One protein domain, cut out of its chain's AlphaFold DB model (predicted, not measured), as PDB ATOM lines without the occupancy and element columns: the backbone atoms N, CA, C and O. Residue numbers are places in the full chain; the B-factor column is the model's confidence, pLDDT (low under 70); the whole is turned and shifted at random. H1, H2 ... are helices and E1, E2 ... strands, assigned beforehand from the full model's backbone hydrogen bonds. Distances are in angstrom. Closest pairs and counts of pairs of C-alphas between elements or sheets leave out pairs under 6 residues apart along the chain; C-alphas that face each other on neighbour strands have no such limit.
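Overview. This is residues 337 to 472 of the 476 residues of an uncharacterized protein of Trichomonascus ciferrii (UniProt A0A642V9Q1). A closed barrel of six strands makes the body; the long helix H1 lies off to one side, and short H2 and H3 sit outside the barrel. Residues 354 to 360, of which 354 belongs to H1, stick out. The 136 printed residues, of mixed class, have three named helices and six antiparallel named strands in the order H1 H2 E1 E2 E3 E4 H3 E5 E6. The whole is compact, with a radius of gyration of the C-alphas of 14.8 A and spans of 47 by 36 by 29 A.

Along the chain. Find C-alpha 337 at (28.057, 43.072, 30.839); from there H1, residues 337 to 354, runs 25.7 A. Next come H2, 380 to 384; E1, 393 to 400, 20.7 A; E2, 411 to 413; E3, 419 to 429, 24.5 A; E4, 434 to 442, 24.1 A; H3, 443 to 446; E5, 453 to 457; and E6, 464 to 471, 20.8 A, ending at C-alpha 471 (23.622, 28.403, 15.282).

Arrangement. Round the barrel run E1, E4, E3, E2, E5, E6 and back to E1. Look for N 394 and O 441 of E1 and E4, 2.8 A, and N 397 and O 470 of E1 and E6, 2.8 A, both within hydrogen-bond range. E2, E3 and E4 form a meander, each the antiparallel neighbour of the one before; E1, antiparallel neighbour of E4, completes a Greek key. E3 bends by 68 degrees at residue 424. H2 is on the barrel, its closest C-alpha pair with E3 being Leu 381 and Ile 420, 6.7 A. H3 is on the barrel, height 7.3 A, over none of its strands. H1 is not on it. H1 has every O i to N i+4 pair within hydrogen-bond range, H2 0 of 1 but 2 of 2 O i to N i+3; H3 is too short for an O i to N i+4 pair.

Size, cuts and confidence. The farthest C-alphas, Pro 357 and Ser 450, are 46.7 A apart. The printed part has no cut; the link H1 to H2 is long, 25 residues. Model pLDDT is under 70 at residues 385 to 391 and 447 to 451.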
ATOM      1  N   ALA A 337      26.615  42.934  31.008       95.38
ATOM      2  CA  ALA A 337      28.057  43.072  30.839       95.38
ATOM      3  C   ALA A 337      28.456  43.303  29.372       95.38
ATOM      4  O   ALA A 337      29.269  44.185  29.093       95.38
ATOM      5  N   GLY A 338      27.872  42.549  28.438       94.94
ATOM      6  CA  GLY A 338      28.142  42.701  27.008       94.94
ATOM      7  C   GLY A 338      27.605  44.011  26.435       94.94
ATOM      8  O   GLY A 338      28.313  44.671  25.679       94.94
ATOM      9  N   ILE A 339      26.419  44.459  26.861       94.12
ATOM     10  CA  ILE A 339      25.886  45.780  26.477       94.12
ATOM     11  C   ILE A 339      26.849  46.884  26.927       94.12
ATOM     12  O   ILE A 339      27.250  47.732  26.129       94.12
ATOM     13  N   LYS A 340      27.289  46.846  28.190       95.31
ATOM     14  CA  LYS A 340      28.258  47.811  28.725       95.31
ATOM     15  C   LYS A 340      29.592  47.774  27.970       95.31
ATOM     16  O   LYS A 340      30.161  48.829  27.699       95.31
ATOM     17  N   GLN A 341      30.080  46.587  27.610       95.25
ATOM     18  CA  GLN A 341      31.303  46.418  26.818       95.25
ATOM     19  C   GLN A 341      31.159  47.007  25.405       95.25
ATOM     20  O   GLN A 341      32.073  47.681  24.922       95.25
ATOM     21  N   ALA A 342      30.014  46.800  24.751       95.88
ATOM     22  CA  ALA A 342      29.729  47.372  23.440       95.88
ATOM     23  C   ALA A 342      29.696  48.909  23.486       95.88
ATOM     24  O   ALA A 342      30.290  49.550  22.623       95.88
ATOM     25  N   GLU A 343      29.102  49.512  24.523       96.25
ATOM     26  CA  GLU A 343      29.117  50.973  24.713       96.25
ATOM     27  C   GLU A 343      30.532  51.527  24.920       96.25
ATOM     28  O   GLU A 343      30.896  52.554  24.345       96.25
ATOM     29  N   GLN A 344      31.362  50.842  25.713       94.56
ATOM     30  CA  GLN A 344      32.757  51.244  25.917       94.56
ATOM     31  C   GLN A 344      33.551  51.192  24.607       94.56
ATOM     32  O   GLN A 344      34.273  52.135  24.278       94.56
ATOM     33  N   THR A 345      33.383  50.116  23.838       95.12
ATOM     34  CA  THR A 345      33.998  49.966  22.512       95.12
ATOM     35  C   THR A 345      33.520  51.056  21.554       95.12
ATOM     36  O   THR A 345      34.350  51.704  20.912       95.12
ATOM     37  N   ALA A 346      32.217  51.345  21.527       96.88
ATOM     38  CA  ALA A 346      31.640  52.412  20.714       96.88
ATOM     39  C   ALA A 346      32.237  53.782  21.050       96.88
ATOM     40  O   ALA A 346      32.624  54.521  20.147       96.88
ATOM     41  N   GLY A 347      32.368  54.114  22.339       97.19
ATOM     42  CA  GLY A 347      32.963  55.374  22.789       97.19
ATOM     43  C   GLY A 347      34.418  55.539  22.339       97.19
ATOM     44  O   GLY A 347      34.804  56.610  21.865       97.19
ATOM     45  N   MET A 348      35.215  54.466  22.412       95.38
ATOM     46  CA  MET A 348      36.602  54.465  21.921       95.38
ATOM     47  C   MET A 348      36.674  54.641  20.397       95.38
ATOM     48  O   MET A 348      37.467  55.449  19.900       95.38
ATOM     49  N   LEU A 349      35.841  53.911  19.647       96.12
ATOM     50  CA  LEU A 349      35.786  54.001  18.185       96.12
ATOM     51  C   LEU A 349      35.311  55.381  17.722       96.12
ATOM     52  O   LEU A 349      35.917  55.960  16.818       96.12
ATOM     53  N   ARG A 350      34.296  55.941  18.386       96.50
ATOM     54  CA  ARG A 350      33.778  57.287  18.127       96.50
ATOM     55  C   ARG A 350      34.833  58.351  18.392       96.50
ATOM     56  O   ARG A 350      35.103  59.146  17.503       96.50
ATOM     57  N   SER A 351      35.516  58.295  19.534       96.94
ATOM     58  CA  SER A 351      36.611  59.228  19.852       96.94
ATOM     59  C   SER A 351      37.727  59.168  18.802       96.94
ATOM     60  O   SER A 351      38.246  60.192  18.357       96.94
ATOM     61  N   THR A 352      38.067  57.960  18.337       96.00
ATOM     62  CA  THR A 352      39.063  57.757  17.270       96.00
ATOM     63  C   THR A 352      38.585  58.312  15.925       96.00
ATOM     64  O   THR A 352      39.390  58.798  15.129       96.00
ATOM     65  N   TRP A 353      37.287  58.226  15.638       95.50
ATOM     66  CA  TRP A 353      36.676  58.784  14.433       95.50
ATOM     67  C   TRP A 353      36.582  60.317  14.489       95.50
ATOM     68  O   TRP A 353      36.886  60.977  13.497       95.50
ATOM     69  N   GLU A 354      36.247  60.893  15.644       96.19
ATOM     70  CA  GLU A 354      36.173  62.342  15.875       96.19
ATOM     71  C   GLU A 354      37.547  63.011  15.805       96.19
ATOM     72  O   GLU A 354      37.665  64.100  15.246       96.19
ATOM     73  N   ALA A 355      38.595  62.332  16.285       96.62
ATOM     74  CA  ALA A 355      39.976  62.806  16.200       96.62
ATOM     75  C   ALA A 355      40.505  62.899  14.755       96.62
ATOM     76  O   ALA A 355      41.499  63.583  14.497       96.62
ATOM     77  N   LYS A 356      39.877  62.209  13.795       95.00
ATOM     78  CA  LYS A 356      40.259  62.291  12.382       95.00
ATOM     79  C   LYS A 356      39.672  63.563  11.749       95.00
ATOM     80  O   LYS A 356      38.480  63.825  11.906       95.00
ATOM     81  N   PRO A 357      40.456  64.314  10.952       95.50
ATOM     82  CA  PRO A 357      39.937  65.432  10.165       95.50
ATOM     83  C   PRO A 357      38.803  65.004   9.221       95.50
ATOM     84  O   PRO A 357      38.794  63.865   8.750       95.50
ATOM     85  N   HIS A 358      37.905  65.931   8.863       90.12
ATOM     86  CA  HIS A 358      36.730  65.661   8.017       90.12
ATOM     87  C   HIS A 358      37.050  64.863   6.736       90.12
ATOM     88  O   HIS A 358      36.388  63.871   6.462       90.12
ATOM     89  N   GLY A 359      38.111  65.212   5.998       91.00
ATOM     90  CA  GLY A 359      38.508  64.501   4.768       91.00
ATOM     91  C   GLY A 359      39.231  63.159   4.973       91.00
ATOM     92  O   GLY A 359      39.660  62.539   4.002       91.00
ATOM     93  N   LYS A 360      39.441  62.722   6.221       93.00
ATOM     94  CA  LYS A 360      40.123  61.463   6.585       93.00
ATOM     95  C   LYS A 360      39.229  60.504   7.374       93.00
ATOM     96  O   LYS A 360      39.704  59.441   7.784       93.00
ATOM     97  N   ARG A 361      37.960  60.856   7.588       92.19
ATOM     98  CA  ARG A 361      36.976  60.003   8.258       92.19
ATOM     99  C   ARG A 361      35.828  59.649   7.308       92.19
ATOM    100  O   ARG A 361      35.454  60.489   6.495       92.19
ATOM    101  N   PRO A 362      35.291  58.420   7.381       90.81
ATOM    102  CA  PRO A 362      34.125  58.041   6.594       90.81
ATOM    103  C   PRO A 362      32.895  58.826   7.056       90.81
ATOM    104  O   PRO A 362      32.683  59.003   8.258       90.81
ATOM    105  N   GLU A 363      32.083  59.270   6.101       92.00
ATOM    106  CA  GLU A 363      30.797  59.914   6.361       92.00
ATOM    107  C   GLU A 363      29.679  58.871   6.265       92.00
ATOM    108  O   GLU A 363      29.212  58.525   5.181       92.00
ATOM    109  N   TYR A 364      29.284  58.328   7.416       91.69
ATOM    110  CA  TYR A 364      28.359  57.195   7.491       91.69
ATOM    111  C   TYR A 364      26.955  57.514   6.950       91.69
ATOM    112  O   TYR A 364      26.350  56.665   6.301       91.69
ATOM    113  N   THR A 365      26.470  58.746   7.121       86.44
ATOM    114  CA  THR A 365      25.164  59.188   6.601       86.44
ATOM    115  C   THR A 365      25.116  59.143   5.073       86.44
ATOM    116  O   THR A 365      24.204  58.554   4.502       86.44
ATOM    117  N   SER A 366      26.139  59.676   4.398       87.00
ATOM    118  CA  SER A 366      26.264  59.647   2.932       87.00
ATOM    119  C   SER A 366      26.435  58.230   2.367       87.00
ATOM    120  O   SER A 366      26.198  57.985   1.182       87.00
ATOM    121  N   LEU A 367      26.854  57.283   3.211       85.31
ATOM    122  CA  LEU A 367      26.993  55.867   2.874       85.31
ATOM    123  C   LEU A 367      25.718  55.054   3.152       85.31
ATOM    124  O   LEU A 367      25.693  53.875   2.808       85.31
ATOM    125  N   GLY A 368      24.669  55.678   3.700       84.31
ATOM    126  CA  GLY A 368      23.398  55.022   4.005       84.31
ATOM    127  C   GLY A 368      23.481  54.071   5.199       84.31
ATOM    128  O   GLY A 368      22.829  53.032   5.199       84.31
ATOM    129  N   GLU A 369      24.327  54.363   6.192       89.94
ATOM    130  CA  GLU A 369      24.359  53.559   7.416       89.94
ATOM    131  C   GLU A 369      23.106  53.785   8.269       89.94
ATOM    132  O   GLU A 369      22.796  54.910   8.656       89.94
ATOM    133  N   GLU A 370      22.426  52.686   8.593       85.31
ATOM    134  CA  GLU A 370      21.286  52.639   9.509       85.31
ATOM    135  C   GLU A 370      21.764  52.264  10.926       85.31
ATOM    136  O   GLU A 370      22.556  51.327  11.102       85.31
ATOM    137  N   GLY A 371      21.290  52.988  11.943       89.12
ATOM    138  CA  GLY A 371      21.682  52.806  13.349       89.12
ATOM    139  C   GLY A 371      23.083  53.325  13.696       89.12
ATOM    140  O   GLY A 371      23.687  54.107  12.958       89.12
ATOM    141  N   ASP A 372      23.622  52.894  14.840       93.06
ATOM    142  CA  ASP A 372      24.957  53.314  15.294       93.06
ATOM    143  C   ASP A 372      26.077  52.653  14.450       93.06
ATOM    144  O   ASP A 372      26.131  51.426  14.330       93.06
ATOM    145  N   PRO A 373      27.006  53.410  13.836       94.75
ATOM    146  CA  PRO A 373      28.115  52.829  13.075       94.75
ATOM    147  C   PRO A 373      29.238  52.264  13.962       94.75
ATOM    148  O   PRO A 373      30.130  51.584  13.456       94.75
ATOM    149  N   PHE A 374      29.233  52.542  15.266       95.94
ATOM    150  CA  PHE A 374      30.316  52.183  16.186       95.94
ATOM    151  C   PHE A 374      29.996  50.992  17.089       95.94
ATOM    152  O   PHE A 374      30.866  50.589  17.858       95.94
ATOM    153  N   LYS A 375      28.784  50.430  17.022       95.56
ATOM    154  CA  LYS A 375      28.383  49.219  17.755       95.56
ATOM    155  C   LYS A 375      27.221  48.497  17.071       95.56
ATOM    156  O   LYS A 375      26.456  49.136  16.356       95.56
ATOM    157  N   PRO A 376      27.041  47.193  17.338       94.19
ATOM    158  CA  PRO A 376      25.798  46.490  17.045       94.19
ATOM    159  C   PRO A 376      24.602  47.168  17.733       94.19
ATOM    160  O   PRO A 376      24.493  47.144  18.961       94.19
ATOM    161  N   ASP A 377      23.715  47.783  16.955       91.44
ATOM    162  CA  ASP A 377      22.525  48.449  17.485       91.44
ATOM    163  C   ASP A 377      21.338  47.486  17.516       91.44
ATOM    164  O   ASP A 377      20.455  47.506  16.664       91.44
ATOM    165  N   TRP A 378      21.322  46.606  18.515       90.06
ATOM    166  CA  TRP A 378      20.274  45.589  18.655       90.06
ATOM    167  C   TRP A 378      18.865  46.179  18.799       90.06
ATOM    168  O   TRP A 378      17.893  45.485  18.511       90.06
ATOM    169  N   LYS A 379      18.737  47.447  19.218       87.06
ATOM    170  CA  LYS A 379      17.444  48.143  19.295       87.06
ATOM    171  C   LYS A 379      16.920  48.553  17.921       87.06
ATOM    172  O   LYS A 379      15.719  48.704  17.777       87.06
ATOM    173  N   LEU A 380      17.776  48.678  16.909       87.94
ATOM    174  CA  LEU A 380      17.323  48.933  15.541       87.94
ATOM    175  C   LEU A 380      16.494  47.763  14.990       87.94
ATOM    176  O   LEU A 380      15.597  47.970  14.187       87.94
ATOM    177  N   LEU A 381      16.742  46.529  15.451       85.44
ATOM    178  CA  LEU A 381      15.976  45.359  15.002       85.44
ATOM    179  C   LEU A 381      14.485  45.440  15.375       85.44
ATOM    180  O   LEU A 381      13.672  44.762  14.756       85.44
ATOM    181  N   GLN A 382      14.120  46.285  16.347       76.00
ATOM    182  CA  GLN A 382      12.729  46.526  16.748       76.00
ATOM    183  C   GLN A 382      11.892  47.115  15.615       76.00
ATOM    184  O   GLN A 382      10.715  46.802  15.496       76.00
ATOM    185  N   ASP A 383      12.508  47.915  14.748       73.25
ATOM    186  CA  ASP A 383      11.814  48.554  13.631       73.25
ATOM    187  C   ASP A 383      11.445  47.545  12.527       73.25
ATOM    188  O   ASP A 383      10.634  47.839  11.650       73.25
ATOM    189  N   TYR A 384      12.024  46.340  12.581       71.81
ATOM    190  CA  TYR A 384      11.858  45.281  11.587       71.81
ATOM    191  C   TYR A 384      11.087  44.065  12.124       71.81
ATOM    192  O   TYR A 384      10.770  43.162  11.348       71.81
ATOM    193  N   THR A 385      10.771  44.015  13.426       66.69
ATOM    194  CA  THR A 385      10.017  42.910  14.039       66.69
ATOM    195  C   THR A 385       9.166  43.353  15.223       66.69
ATOM    196  O   THR A 385       9.634  44.104  16.071       66.69
ATOM    197  N   ASP A 386       7.980  42.758  15.375       59.16
ATOM    198  CA  ASP A 386       7.080  43.002  16.514       59.16
ATOM    199  C   ASP A 386       7.598  42.453  17.867       59.16
ATOM    200  O   ASP A 386       6.912  42.567  18.887       59.16
ATOM    201  N   CYS A 387       8.778  41.817  17.918       50.50
ATOM    202  CA  CYS A 387       9.307  41.180  19.125       50.50
ATOM    203  C   CYS A 387      10.764  41.568  19.431       50.50
ATOM    204  O   CYS A 387      11.682  41.349  18.650       50.50
ATOM    205  N   VAL A 388      10.978  42.103  20.637       56.28
ATOM    206  CA  VAL A 388      12.274  42.592  21.138       56.28
ATOM    207  C   VAL A 388      12.657  41.878  22.426       56.28
ATOM    208  O   VAL A 388      12.996  42.486  23.441       56.28
ATOM    209  N   ASP A 389      12.554  40.562  22.435       63.94
ATOM    210  CA  ASP A 389      13.206  39.822  23.500       63.94
ATOM    211  C   ASP A 389      14.664  39.597  23.070       63.94
ATOM    212  O   ASP A 389      14.877  39.059  21.983       63.94
ATOM    213  N   PRO A 390      15.696  39.974  23.847       59.16
ATOM    214  CA  PRO A 390      17.060  39.501  23.610       59.16
ATOM    215  C   PRO A 390      17.141  37.973  23.456       59.16
ATOM    216  O   PRO A 390      18.012  37.481  22.741       59.16
ATOM    217  N   ALA A 391      16.207  37.219  24.052       62.56
ATOM    218  CA  ALA A 391      16.054  35.778  23.843       62.56
ATOM    219  C   ALA A 391      15.604  35.394  22.417       62.56
ATOM    220  O   ALA A 391      15.752  34.241  22.013       62.56
ATOM    221  N   ALA A 392      15.078  36.347  21.646       79.06
ATOM    222  CA  ALA A 392      14.730  36.198  20.239       79.06
ATOM    223  C   ALA A 392      15.910  36.473  19.296       79.06
ATOM    224  O   ALA A 392      15.722  36.423  18.085       79.06
ATOM    225  N   ILE A 393      17.118  36.744  19.805       88.44
ATOM    226  CA  ILE A 393      18.340  36.820  19.001       88.44
ATOM    227  C   ILE A 393      19.204  35.618  19.368       88.44
ATOM    228  O   ILE A 393      19.601  35.423  20.516       88.44
ATOM    229  N   SER A 394      19.487  34.775  18.386       90.25
ATOM    230  CA  SER A 394      20.323  33.599  18.575       90.25
ATOM    231  C   SER A 394      21.759  33.873  18.146       90.25
ATOM    232  O   SER A 394      21.976  34.410  17.056       90.25
ATOM    233  N   PRO A 395      22.753  33.469  18.954       93.56
ATOM    234  CA  PRO A 395      24.145  33.578  18.563       93.56
ATOM    235  C   PRO A 395      24.435  32.635  17.394       93.56
ATOM    236  O   PRO A 395      23.994  31.482  17.363       93.56
ATOM    237  N   VAL A 396      25.192  33.140  16.430       94.31
ATOM    238  CA  VAL A 396      25.594  32.409  15.232       94.31
ATOM    239  C   VAL A 396      27.065  32.629  14.932       94.31
ATOM    240  O   VAL A 396      27.640  33.677  15.239       94.31
ATOM    241  N   ARG A 397      27.660  31.639  14.274       95.00
ATOM    242  CA  ARG A 397      28.933  31.779  13.571       95.00
ATOM    243  C   ARG A 397      28.678  31.963  12.084       95.00
ATOM    244  O   ARG A 397      27.829  31.284  11.516       95.00
ATOM    245  N   LEU A 398      29.422  32.864  11.462       95.25
ATOM    246  CA  LEU A 398      29.314  33.228  10.056       95.25
ATOM    247  C   LEU A 398      30.622  32.883   9.353       95.25
ATOM    248  O   LEU A 398      31.693  33.308   9.786       95.25
ATOM    249  N   ARG A 399      30.551  32.145   8.250       95.38
ATOM    250  CA  ARG A 399      31.700  31.789   7.417       95.38
ATOM    251  C   ARG A 399      31.511  32.344   6.016       95.38
ATOM    252  O   ARG A 399      30.544  32.023   5.331       95.38
ATOM    253  N   TYR A 400      32.470  33.141   5.569       94.06
ATOM    254  CA  TYR A 400      32.487  33.649   4.205       94.06
ATOM    255  C   TYR A 400      32.836  32.511   3.244       94.06
ATOM    256  O   TYR A 400      33.855  31.839   3.411       94.06
ATOM    257  N   THR A 401      31.991  32.303   2.236       88.50
ATOM    258  CA  THR A 401      32.231  31.348   1.140       88.50
ATOM    259  C   THR A 401      33.161  31.939   0.082       88.50
ATOM    260  O   THR A 401      33.974  31.233  -0.507       88.50
ATOM    261  N   ASN A 402      33.077  33.257  -0.109       88.31
ATOM    262  CA  ASN A 402      33.839  34.028  -1.080       88.31
ATOM    263  C   ASN A 402      34.833  34.983  -0.404       88.31
ATOM    264  O   ASN A 402      34.860  35.149   0.816       88.31
ATOM    265  N   ARG A 403      35.657  35.665  -1.210       87.31
ATOM    266  CA  ARG A 403      36.620  36.656  -0.711       87.31
ATOM    267  C   ARG A 403      35.908  37.783   0.048       87.31
ATOM    268  O   ARG A 403      35.125  38.538  -0.526       87.31
ATOM    269  N   GLY A 404      36.250  37.936   1.321       89.00
ATOM    270  CA  GLY A 404      35.743  38.988   2.194       89.00
ATOM    271  C   GLY A 404      36.221  38.786   3.624       89.00
ATOM    272  O   GLY A 404      36.716  37.717   3.987       89.00
ATOM    273  N   THR A 405      36.133  39.831   4.433       91.62
ATOM    274  CA  THR A 405      36.444  39.762   5.860       91.62
ATOM    275  C   THR A 405      35.436  40.635   6.591       91.62
ATOM    276  O   THR A 405      35.344  41.817   6.262       91.62
ATOM    277  N   PRO A 406      34.653  40.070   7.520       91.69
ATOM    278  CA  PRO A 406      33.707  40.860   8.288       91.69
ATOM    279  C   PRO A 406      34.459  41.774   9.250       91.69
ATOM    280  O   PRO A 406      35.584  41.483   9.658       91.69
ATOM    281  N   ALA A 407      33.800  42.854   9.645       93.69
ATOM    282  CA  ALA A 407      34.272  43.762  10.676       93.69
ATOM    283  C   ALA A 407      33.303  43.771  11.864       93.69
ATOM    284  O   ALA A 407      32.146  43.360  11.751       93.69
ATOM    285  N   TYR A 408      33.785  44.271  12.999       95.62
ATOM    286  CA  TYR A 408      32.943  44.611  14.143       95.62
ATOM    287  C   TYR A 408      31.755  45.490  13.715       95.62
ATOM    288  O   TYR A 408      31.926  46.381  12.880       95.62
ATOM    289  N   ALA A 409      30.573  45.244  14.287       95.69
ATOM    290  CA  ALA A 409      29.327  45.963  14.001       95.69
ATOM    291  C   ALA A 409      28.812  45.858  12.550       95.69
ATOM    292  O   ALA A 409      27.906  46.598  12.167       95.69
ATOM    293  N   ALA A 410      29.338  44.932  11.737       96.50
ATOM    294  CA  ALA A 410      28.778  44.659  10.415       96.50
ATOM    295  C   ALA A 410      27.304  44.217  10.513       96.50
ATOM    296  O   ALA A 410      26.918  43.513  11.451       96.50
ATOM    297  N   ARG A 411      26.495  44.626   9.533       95.75
ATOM    298  CA  ARG A 411      25.063  44.310   9.439       95.75
ATOM    299  C   ARG A 411      24.854  42.960   8.761       95.75
ATOM    300  O   ARG A 411      25.550  42.648   7.792       95.75
ATOM    301  N   ILE A 412      23.884  42.194   9.251       95.50
ATOM    302  CA  ILE A 412      23.466  40.906   8.692       95.50
ATOM    303  C   ILE A 412      22.062  41.063   8.109       95.50
ATOM    304  O   ILE A 412      21.143  41.470   8.816       95.50
ATOM    305  N   TYR A 413      21.900  40.710   6.840       93.69
ATOM    306  CA  TYR A 413      20.663  40.828   6.080       93.69
ATOM    307  C   TYR A 413      20.147  39.459   5.626       93.69
ATOM    308  O   TYR A 413      20.933  38.558   5.310       93.69
ATOM    309  N   SER A 414      18.824  39.320   5.568       91.69
ATOM    310  CA  SER A 414      18.145  38.198   4.914       91.69
ATOM    311  C   SER A 414      18.244  38.290   3.383       91.69
ATOM    312  O   SER A 414      18.721  39.286   2.831       91.69
ATOM    313  N   HIS A 415      17.754  37.261   2.684       89.38
ATOM    314  CA  HIS A 415      17.639  37.259   1.217       89.38
ATOM    315  C   HIS A 415      16.719  38.359   0.677       89.38
ATOM    316  O   HIS A 415      16.977  38.895  -0.397       89.38
ATOM    317  N   ASP A 416      15.729  38.778   1.464       88.38
ATOM    318  CA  ASP A 416      14.814  39.880   1.134       88.38
ATOM    319  C   ASP A 416      15.388  41.259   1.505       88.38
ATOM    320  O   ASP A 416      14.656  42.241   1.620       88.38
ATOM    321  N   ASN A 417      16.702  41.343   1.745       89.00
ATOM    322  CA  ASN A 417      17.411  42.564   2.132       89.00
ATOM    323  C   ASN A 417      16.874  43.209   3.430       89.00
ATOM    324  O   ASN A 417      17.002  44.413   3.640       89.00
ATOM    325  N   THR A 418      16.280  42.407   4.317       90.00
ATOM    326  CA  THR A 418      15.822  42.854   5.642       90.00
ATOM    327  C   THR A 418      16.961  42.727   6.641       90.00
ATOM    328  O   THR A 418      17.657  41.711   6.642       90.00
ATOM    329  N   LEU A 419      17.171  43.731   7.493       91.94
ATOM    330  CA  LEU A 419      18.164  43.655   8.563       91.94
ATOM    331  C   LEU A 419      17.701  42.657   9.634       91.94
ATOM    332  O   LEU A 419      16.630  42.817  10.211       91.94
ATOM    333  N   ILE A 420      18.515  41.640   9.915       92.31
ATOM    334  CA  ILE A 420      18.158  40.549  10.838       92.31
ATOM    335  C   ILE A 420      19.152  40.346  11.978       92.31
ATOM    336  O   ILE A 420      18.933  39.491  12.836       92.31
ATOM    337  N   GLY A 421      20.268  41.075  11.986       94.12
ATOM    338  CA  GLY A 421      21.307  40.858  12.980       94.12
ATOM    339  C   GLY A 421      22.573  41.672  12.776       94.12
ATOM    340  O   GLY A 421      22.697  42.465  11.841       94.12
ATOM    341  N   PHE A 422      23.543  41.428  13.654       96.38
ATOM    342  CA  PHE A 422      24.826  42.124  13.663       96.38
ATOM    343  C   PHE A 422      25.988  41.205  14.039       96.38
ATOM    344  O   PHE A 422      25.831  40.210  14.752       96.38
ATOM    345  N   VAL A 423      27.182  41.587  13.588       97.12
ATOM    346  CA  VAL A 423      28.462  40.956  13.935       97.12
ATOM    347  C   VAL A 423      29.041  41.580  15.206       97.12
ATOM    348  O   VAL A 423      29.240  42.794  15.272       97.12
ATOM    349  N   THR A 424      29.379  40.748  16.193       96.62
ATOM    350  CA  THR A 424      30.079  41.158  17.426       96.62
ATOM    351  C   THR A 424      31.584  40.989  17.348       96.62
ATOM    352  O   THR A 424      32.304  41.765  17.958       96.62
ATOM    353  N   SER A 425      32.075  40.019  16.579       96.38
ATOM    354  CA  SER A 425      33.504  39.804  16.351       96.38
ATOM    355  C   SER A 425      33.711  39.353  14.917       96.38
ATOM    356  O   SER A 425      33.154  38.338  14.513       96.38
ATOM    357  N   GLY A 426      34.505  40.079  14.131       94.94
ATOM    358  CA  GLY A 426      34.744  39.754  12.725       94.94
ATOM    359  C   GLY A 426      36.198  39.970  12.336       94.94
ATOM    360  O   GLY A 426      36.760  41.029  12.616       94.94
ATOM    361  N   ALA A 427      36.810  38.957  11.719       94.44
ATOM    362  CA  ALA A 427      38.181  39.014  11.223       94.44
ATOM    363  C   ALA A 427      38.457  37.889  10.203       94.44
ATOM    364  O   ALA A 427      37.577  37.142   9.771       94.44
ATOM    365  N   TYR A 428      39.716  37.737   9.800       94.50
ATOM    366  CA  TYR A 428      40.158  36.571   9.039       94.50
ATOM    367  C   TYR A 428      40.575  35.453  10.004       94.50
ATOM    368  O   TYR A 428      41.488  35.642  10.811       94.50
ATOM    369  N   ASN A 429      39.920  34.293   9.929       95.56
ATOM    370  CA  ASN A 429      40.232  33.143  10.777       95.56
ATOM    371  C   ASN A 429      41.339  32.298  10.128       95.56
ATOM    372  O   ASN A 429      41.159  31.733   9.047       95.56
ATOM    373  N   LEU A 430      42.492  32.214  10.802       94.50
ATOM    374  CA  LEU A 430      43.672  31.498  10.310       94.50
ATOM    375  C   LEU A 430      43.471  29.979  10.250       94.50
ATOM    376  O   LEU A 430      44.024  29.346   9.355       94.50
ATOM    377  N   SER A 431      42.663  29.411  11.149       92.44
ATOM    378  CA  SER A 431      42.339  27.980  11.173       92.44
ATOM    379  C   SER A 431      41.461  27.574   9.989       92.44
ATOM    380  O   SER A 431      41.632  26.494   9.432       92.44
ATOM    381  N   LEU A 432      40.522  28.440   9.593       92.69
ATOM    382  CA  LEU A 432      39.573  28.167   8.507       92.69
ATOM    383  C   LEU A 432      40.052  28.645   7.130       92.69
ATOM    384  O   LEU A 432      39.472  28.250   6.118       92.69
ATOM    385  N   GLY A 433      41.055  29.526   7.084       93.56
ATOM    386  CA  GLY A 433      41.536  30.136   5.843       93.56
ATOM    387  C   GLY A 433      40.516  31.064   5.169       93.56
ATOM    388  O   GLY A 433      40.611  31.305   3.965       93.56
ATOM    389  N   ALA A 434      39.546  31.595   5.919       94.62
ATOM    390  CA  ALA A 434      38.437  32.389   5.391       94.62
ATOM    391  C   ALA A 434      38.036  33.535   6.335       94.62
ATOM    392  O   ALA A 434      38.388  33.546   7.519       94.62
ATOM    393  N   GLY A 435      37.270  34.495   5.805       95.75
ATOM    394  CA  GLY A 435      36.550  35.463   6.631       95.75
ATOM    395  C   GLY A 435      35.569  34.735   7.547       95.75
ATOM    396  O   GLY A 435      34.840  33.843   7.106       95.75
ATOM    397  N   PHE A 436      35.574  35.091   8.825       96.38
ATOM    398  CA  PHE A 436      34.741  34.456   9.837       96.38
ATOM    399  C   PHE A 436      34.190  35.522  10.780       96.38
ATOM    400  O   PHE A 436      34.787  36.582  10.948       96.38
ATOM    401  N   ALA A 437      33.021  35.288  11.355       96.56
ATOM    402  CA  ALA A 437      32.442  36.200  12.323       96.56
ATOM    403  C   ALA A 437      31.613  35.463  13.368       96.56
ATOM    404  O   ALA A 437      31.016  34.428  13.088       96.56
ATOM    405  N   MET A 438      31.550  36.054  14.551       96.56
ATOM    406  CA  MET A 438      30.563  35.769  15.582       96.56
ATOM    407  C   MET A 438      29.535  36.897  15.562       96.56
ATOM    408  O   MET A 438      29.882  38.061  15.337       96.56
ATOM    409  N   GLY A 439      28.270  36.564  15.771       95.50
ATOM    410  CA  GLY A 439      27.202  37.550  15.785       95.50
ATOM    411  C   GLY A 439      25.900  36.986  16.323       95.50
ATOM    412  O   GLY A 439      25.859  35.891  16.884       95.50
ATOM    413  N   GLY A 440      24.832  37.748  16.141       93.88
ATOM    414  CA  GLY A 440      23.477  37.347  16.494       93.88
ATOM    415  C   GLY A 440      22.525  37.610  15.344       93.88
ATOM    416  O   GLY A 440      22.633  38.656  14.708       93.88
ATOM    417  N   ILE A 441      21.604  36.677  15.096       92.75
ATOM    418  CA  ILE A 441      20.483  36.858  14.164       92.75
ATOM    419  C   ILE A 441      19.158  36.553  14.855       92.75
ATOM    420  O   ILE A 441      19.105  35.746  15.784       92.75
ATOM    421  N   LEU A 442      18.084  37.172  14.380       89.69
ATOM    422  CA  LEU A 442      16.729  36.929  14.865       89.69
ATOM    423  C   LEU A 442      16.339  35.443  14.749       89.69
ATOM    424  O   LEU A 442      16.427  34.822  13.689       89.69
ATOM    425  N   SER A 443      15.863  34.867  15.851       86.00
ATOM    426  CA  SER A 443      15.506  33.455  15.996       86.00
ATOM    427  C   SER A 443      14.353  33.019  15.095       86.00
ATOM    428  O   SER A 443      14.235  31.832  14.791       86.00
ATOM    429  N   THR A 444      13.502  33.948  14.660       83.31
ATOM    430  CA  THR A 444      12.436  33.696  13.678       83.31
ATOM    431  C   THR A 444      13.003  33.196  12.349       83.31
ATOM    432  O   THR A 444      12.453  32.262  11.768       83.31
ATOM    433  N   TYR A 445      14.166  33.707  11.939       79.88
ATOM    434  CA  TYR A 445      14.858  33.305  10.711       79.88
ATOM    435  C   TYR A 445      15.575  31.952  10.833       79.88
ATOM    436  O   TYR A 445      15.948  31.360   9.827       79.88
ATOM    437  N   LEU A 446      15.705  31.393  12.042       78.06
ATOM    438  CA  LEU A 446      16.262  30.048  12.231       78.06
ATOM    439  C   LEU A 446      15.271  28.925  11.902       78.06
ATOM    440  O   LEU A 446      15.693  27.802  11.639       78.06
ATOM    441  N   LYS A 447      13.961  29.189  12.008       66.56
ATOM    442  CA  LYS A 447      12.914  28.155  11.923       66.56
ATOM    443  C   LYS A 447      12.405  27.914  10.499       66.56
ATOM    444  O   LYS A 447      11.738  26.908  10.280       66.56
ATOM    445  N   GLY A 448      12.691  28.824   9.567       56.53
ATOM    446  CA  GLY A 448      12.125  28.813   8.216       56.53
ATOM    447  C   GLY A 448      13.114  28.538   7.085       56.53
ATOM    448  O   GLY A 448      12.668  28.230   5.985       56.53
ATOM    449  N   ASP A 449      14.425  28.633   7.326       57.16
ATOM    450  CA  ASP A 449      15.397  28.648   6.232       57.16
ATOM    451  C   ASP A 449      16.056  27.278   6.011       57.16
ATOM    452  O   ASP A 449      16.815  26.773   6.845       57.16
ATOM    453  N   SER A 450      15.762  26.658   4.865       58.69
ATOM    454  CA  SER A 450      16.505  25.494   4.372       58.69
ATOM    455  C   SER A 450      17.895  25.898   3.866       58.69
ATOM    456  O   SER A 450      18.808  25.064   3.856       58.69
ATOM    457  N   ASN A 451      18.081  27.176   3.514       66.75
ATOM    458  CA  ASN A 451      19.357  27.754   3.130       66.75
ATOM    459  C   ASN A 451      20.032  28.388   4.347       66.75
ATOM    460  O   ASN A 451      19.632  29.418   4.873       66.75
ATOM    461  N   LYS A 452      21.142  27.798   4.787       85.38
ATOM    462  CA  LYS A 452      21.968  28.358   5.867       85.38
ATOM    463  C   LYS A 452      22.843  29.518   5.377       85.38
ATOM    464  O   LYS A 452      24.041  29.533   5.659       85.38
ATOM    465  N   THR A 453      22.287  30.451   4.604       92.12
ATOM    466  CA  THR A 453      23.013  31.597   4.038       92.12
ATOM    467  C   THR A 453      22.335  32.921   4.357       92.12
ATOM    468  O   THR A 453      21.116  33.015   4.407       92.12
ATOM    469  N   VAL A 454      23.147  33.945   4.609       94.00
ATOM    470  CA  VAL A 454      22.735  35.336   4.866       94.00
ATOM    471  C   VAL A 454      23.712  36.282   4.173       94.00
ATOM    472  O   VAL A 454      24.790  35.864   3.742       94.00
ATOM    473  N   PHE A 455      23.379  37.565   4.085       94.88
ATOM    474  CA  PHE A 455      24.273  38.582   3.537       94.88
ATOM    475  C   PHE A 455      24.882  39.435   4.644       94.88
ATOM    476  O   PHE A 455      24.183  39.893   5.537       94.88
ATOM    477  N   VAL A 456      26.186  39.697   4.585       96.25
ATOM    478  CA  VAL A 456      26.880  40.583   5.530       96.25
ATOM    479  C   VAL A 456      27.408  41.813   4.810       96.25
ATOM    480  O   VAL A 456      28.042  41.698   3.757       96.25
ATOM    481  N   ARG A 457      27.181  42.987   5.404       95.19
ATOM    482  CA  ARG A 457      27.701  44.283   4.947       95.19
ATOM    483  C   ARG A 457      28.515  44.936   6.056       95.19
ATOM    484  O   ARG A 457      28.007  45.164   7.154       95.19
ATOM    485  N   CYS A 458      29.773  45.251   5.773       94.69
ATOM    486  CA  CYS A 458      30.610  45.997   6.707       94.69
ATOM    487  C   CYS A 458      30.160  47.459   6.799       94.69
ATOM    488  O   CYS A 458      29.685  48.042   5.824       94.69
ATOM    489  N   VAL A 459      30.345  48.057   7.975       93.50
ATOM    490  CA  VAL A 459      30.033  49.470   8.204       93.50
ATOM    491  C   VAL A 459      30.886  50.350   7.293       93.50
ATOM    492  O   VAL A 459      32.113  50.242   7.287       93.50
ATOM    493  N   GLY A 460      30.247  51.248   6.550       90.38
ATOM    494  CA  GLY A 460      30.902  52.132   5.591       90.38
ATOM    495  C   GLY A 460      31.184  51.480   4.234       90.38
ATOM    496  O   GLY A 460      31.807  52.108   3.378       90.38
ATOM    497  N   GLU A 461      30.721  50.248   4.008       90.81
ATOM    498  CA  GLU A 461      30.775  49.575   2.713       90.81
ATOM    499  C   GLU A 461      29.371  49.422   2.111       90.81
ATOM    500  O   GLU A 461      28.382  49.180   2.806       90.81
ATOM    501  N   LYS A 462      29.283  49.526   0.781       89.00
ATOM    502  CA  LYS A 462      28.038  49.279   0.028       89.00
ATOM    503  C   LYS A 462      27.873  47.819  -0.388       89.00
ATOM    504  O   LYS A 462      26.790  47.404  -0.779       89.00
ATOM    505  N   LEU A 463      28.959  47.053  -0.356       90.75
ATOM    506  CA  LEU A 463      28.995  45.704  -0.890       90.75
ATOM    507  C   LEU A 463      28.534  44.697   0.161       90.75
ATOM    508  O   LEU A 463      29.157  44.556   1.212       90.75
ATOM    509  N   THR A 464      27.470  43.971  -0.153       92.81
ATOM    510  CA  THR A 464      27.031  42.803   0.607       92.81
ATOM    511  C   THR A 464      27.775  41.557   0.134       92.81
ATOM    512  O   THR A 464      28.135  41.408  -1.038       92.81
ATOM    513  N   ARG A 465      28.055  40.649   1.065       94.75
ATOM    514  CA  ARG A 465      28.703  39.363   0.794       94.75
ATOM    515  C   ARG A 465      27.838  38.246   1.340       94.75
ATOM    516  O   ARG A 465      27.440  38.308   2.494       94.75
ATOM    517  N   GLU A 466      27.584  37.231   0.528       94.06
ATOM    518  CA  GLU A 466      26.923  36.017   0.997       94.06
ATOM    519  C   GLU A 466      27.851  35.244   1.945       94.06
ATOM    520  O   GLU A 466      29.044  35.064   1.670       94.06
ATOM    521  N   VAL A 467      27.301  34.796   3.068       95.19
ATOM    522  CA  VAL A 467      27.994  34.014   4.090       95.19
ATOM    523  C   VAL A 467      27.112  32.861   4.541       95.19
ATOM    524  O   VAL A 467      25.889  32.974   4.574       95.19
ATOM    525  N   GLN A 468      27.737  31.758   4.930       94.38
ATOM    526  CA  GLN A 468      27.046  30.659   5.592       94.38
ATOM    527  C   GLN A 468      26.961  30.922   7.088       94.38
ATOM    528  O   GLN A 468      27.933  31.398   7.675       94.38
ATOM    529  N   TRP A 469      25.839  30.581   7.711       93.50
ATOM    530  CA  TRP A 469      25.664  30.718   9.152       93.50
ATOM    531  C   TRP A 469      25.415  29.373   9.829       93.50
ATOM    532  O   TRP A 469      24.891  28.425   9.243       93.50
ATOM    533  N   GLU A 470      25.789  29.289  11.099       92.88
ATOM    534  CA  GLU A 470      25.469  28.153  11.948       92.88
ATOM    535  C   GLU A 470      25.142  28.629  13.359       92.88
ATOM    536  O   GLU A 470      25.830  29.488  13.911       92.88
ATOM    537  N   LYS A 471      24.067  28.080  13.928       91.50
ATOM    538  CA  LYS A 471      23.622  28.403  15.282       91.50
ATOM    539  C   LYS A 471      24.631  27.904  16.311       91.50
ATOM    540  O   LYS A 471      25.105  26.776  16.216       91.50
ATOM    541  N   LEU A 472      24.911  28.737  17.306       89.81
ATOM    542  CA  LEU A 472      25.654  28.355  18.498       89.81
ATOM    543  C   LEU A 472      24.668  27.994  19.609       89.81
ATOM    544  O   LEU A 472      23.761  28.769  19.925       89.81
TER     545      LEU A 472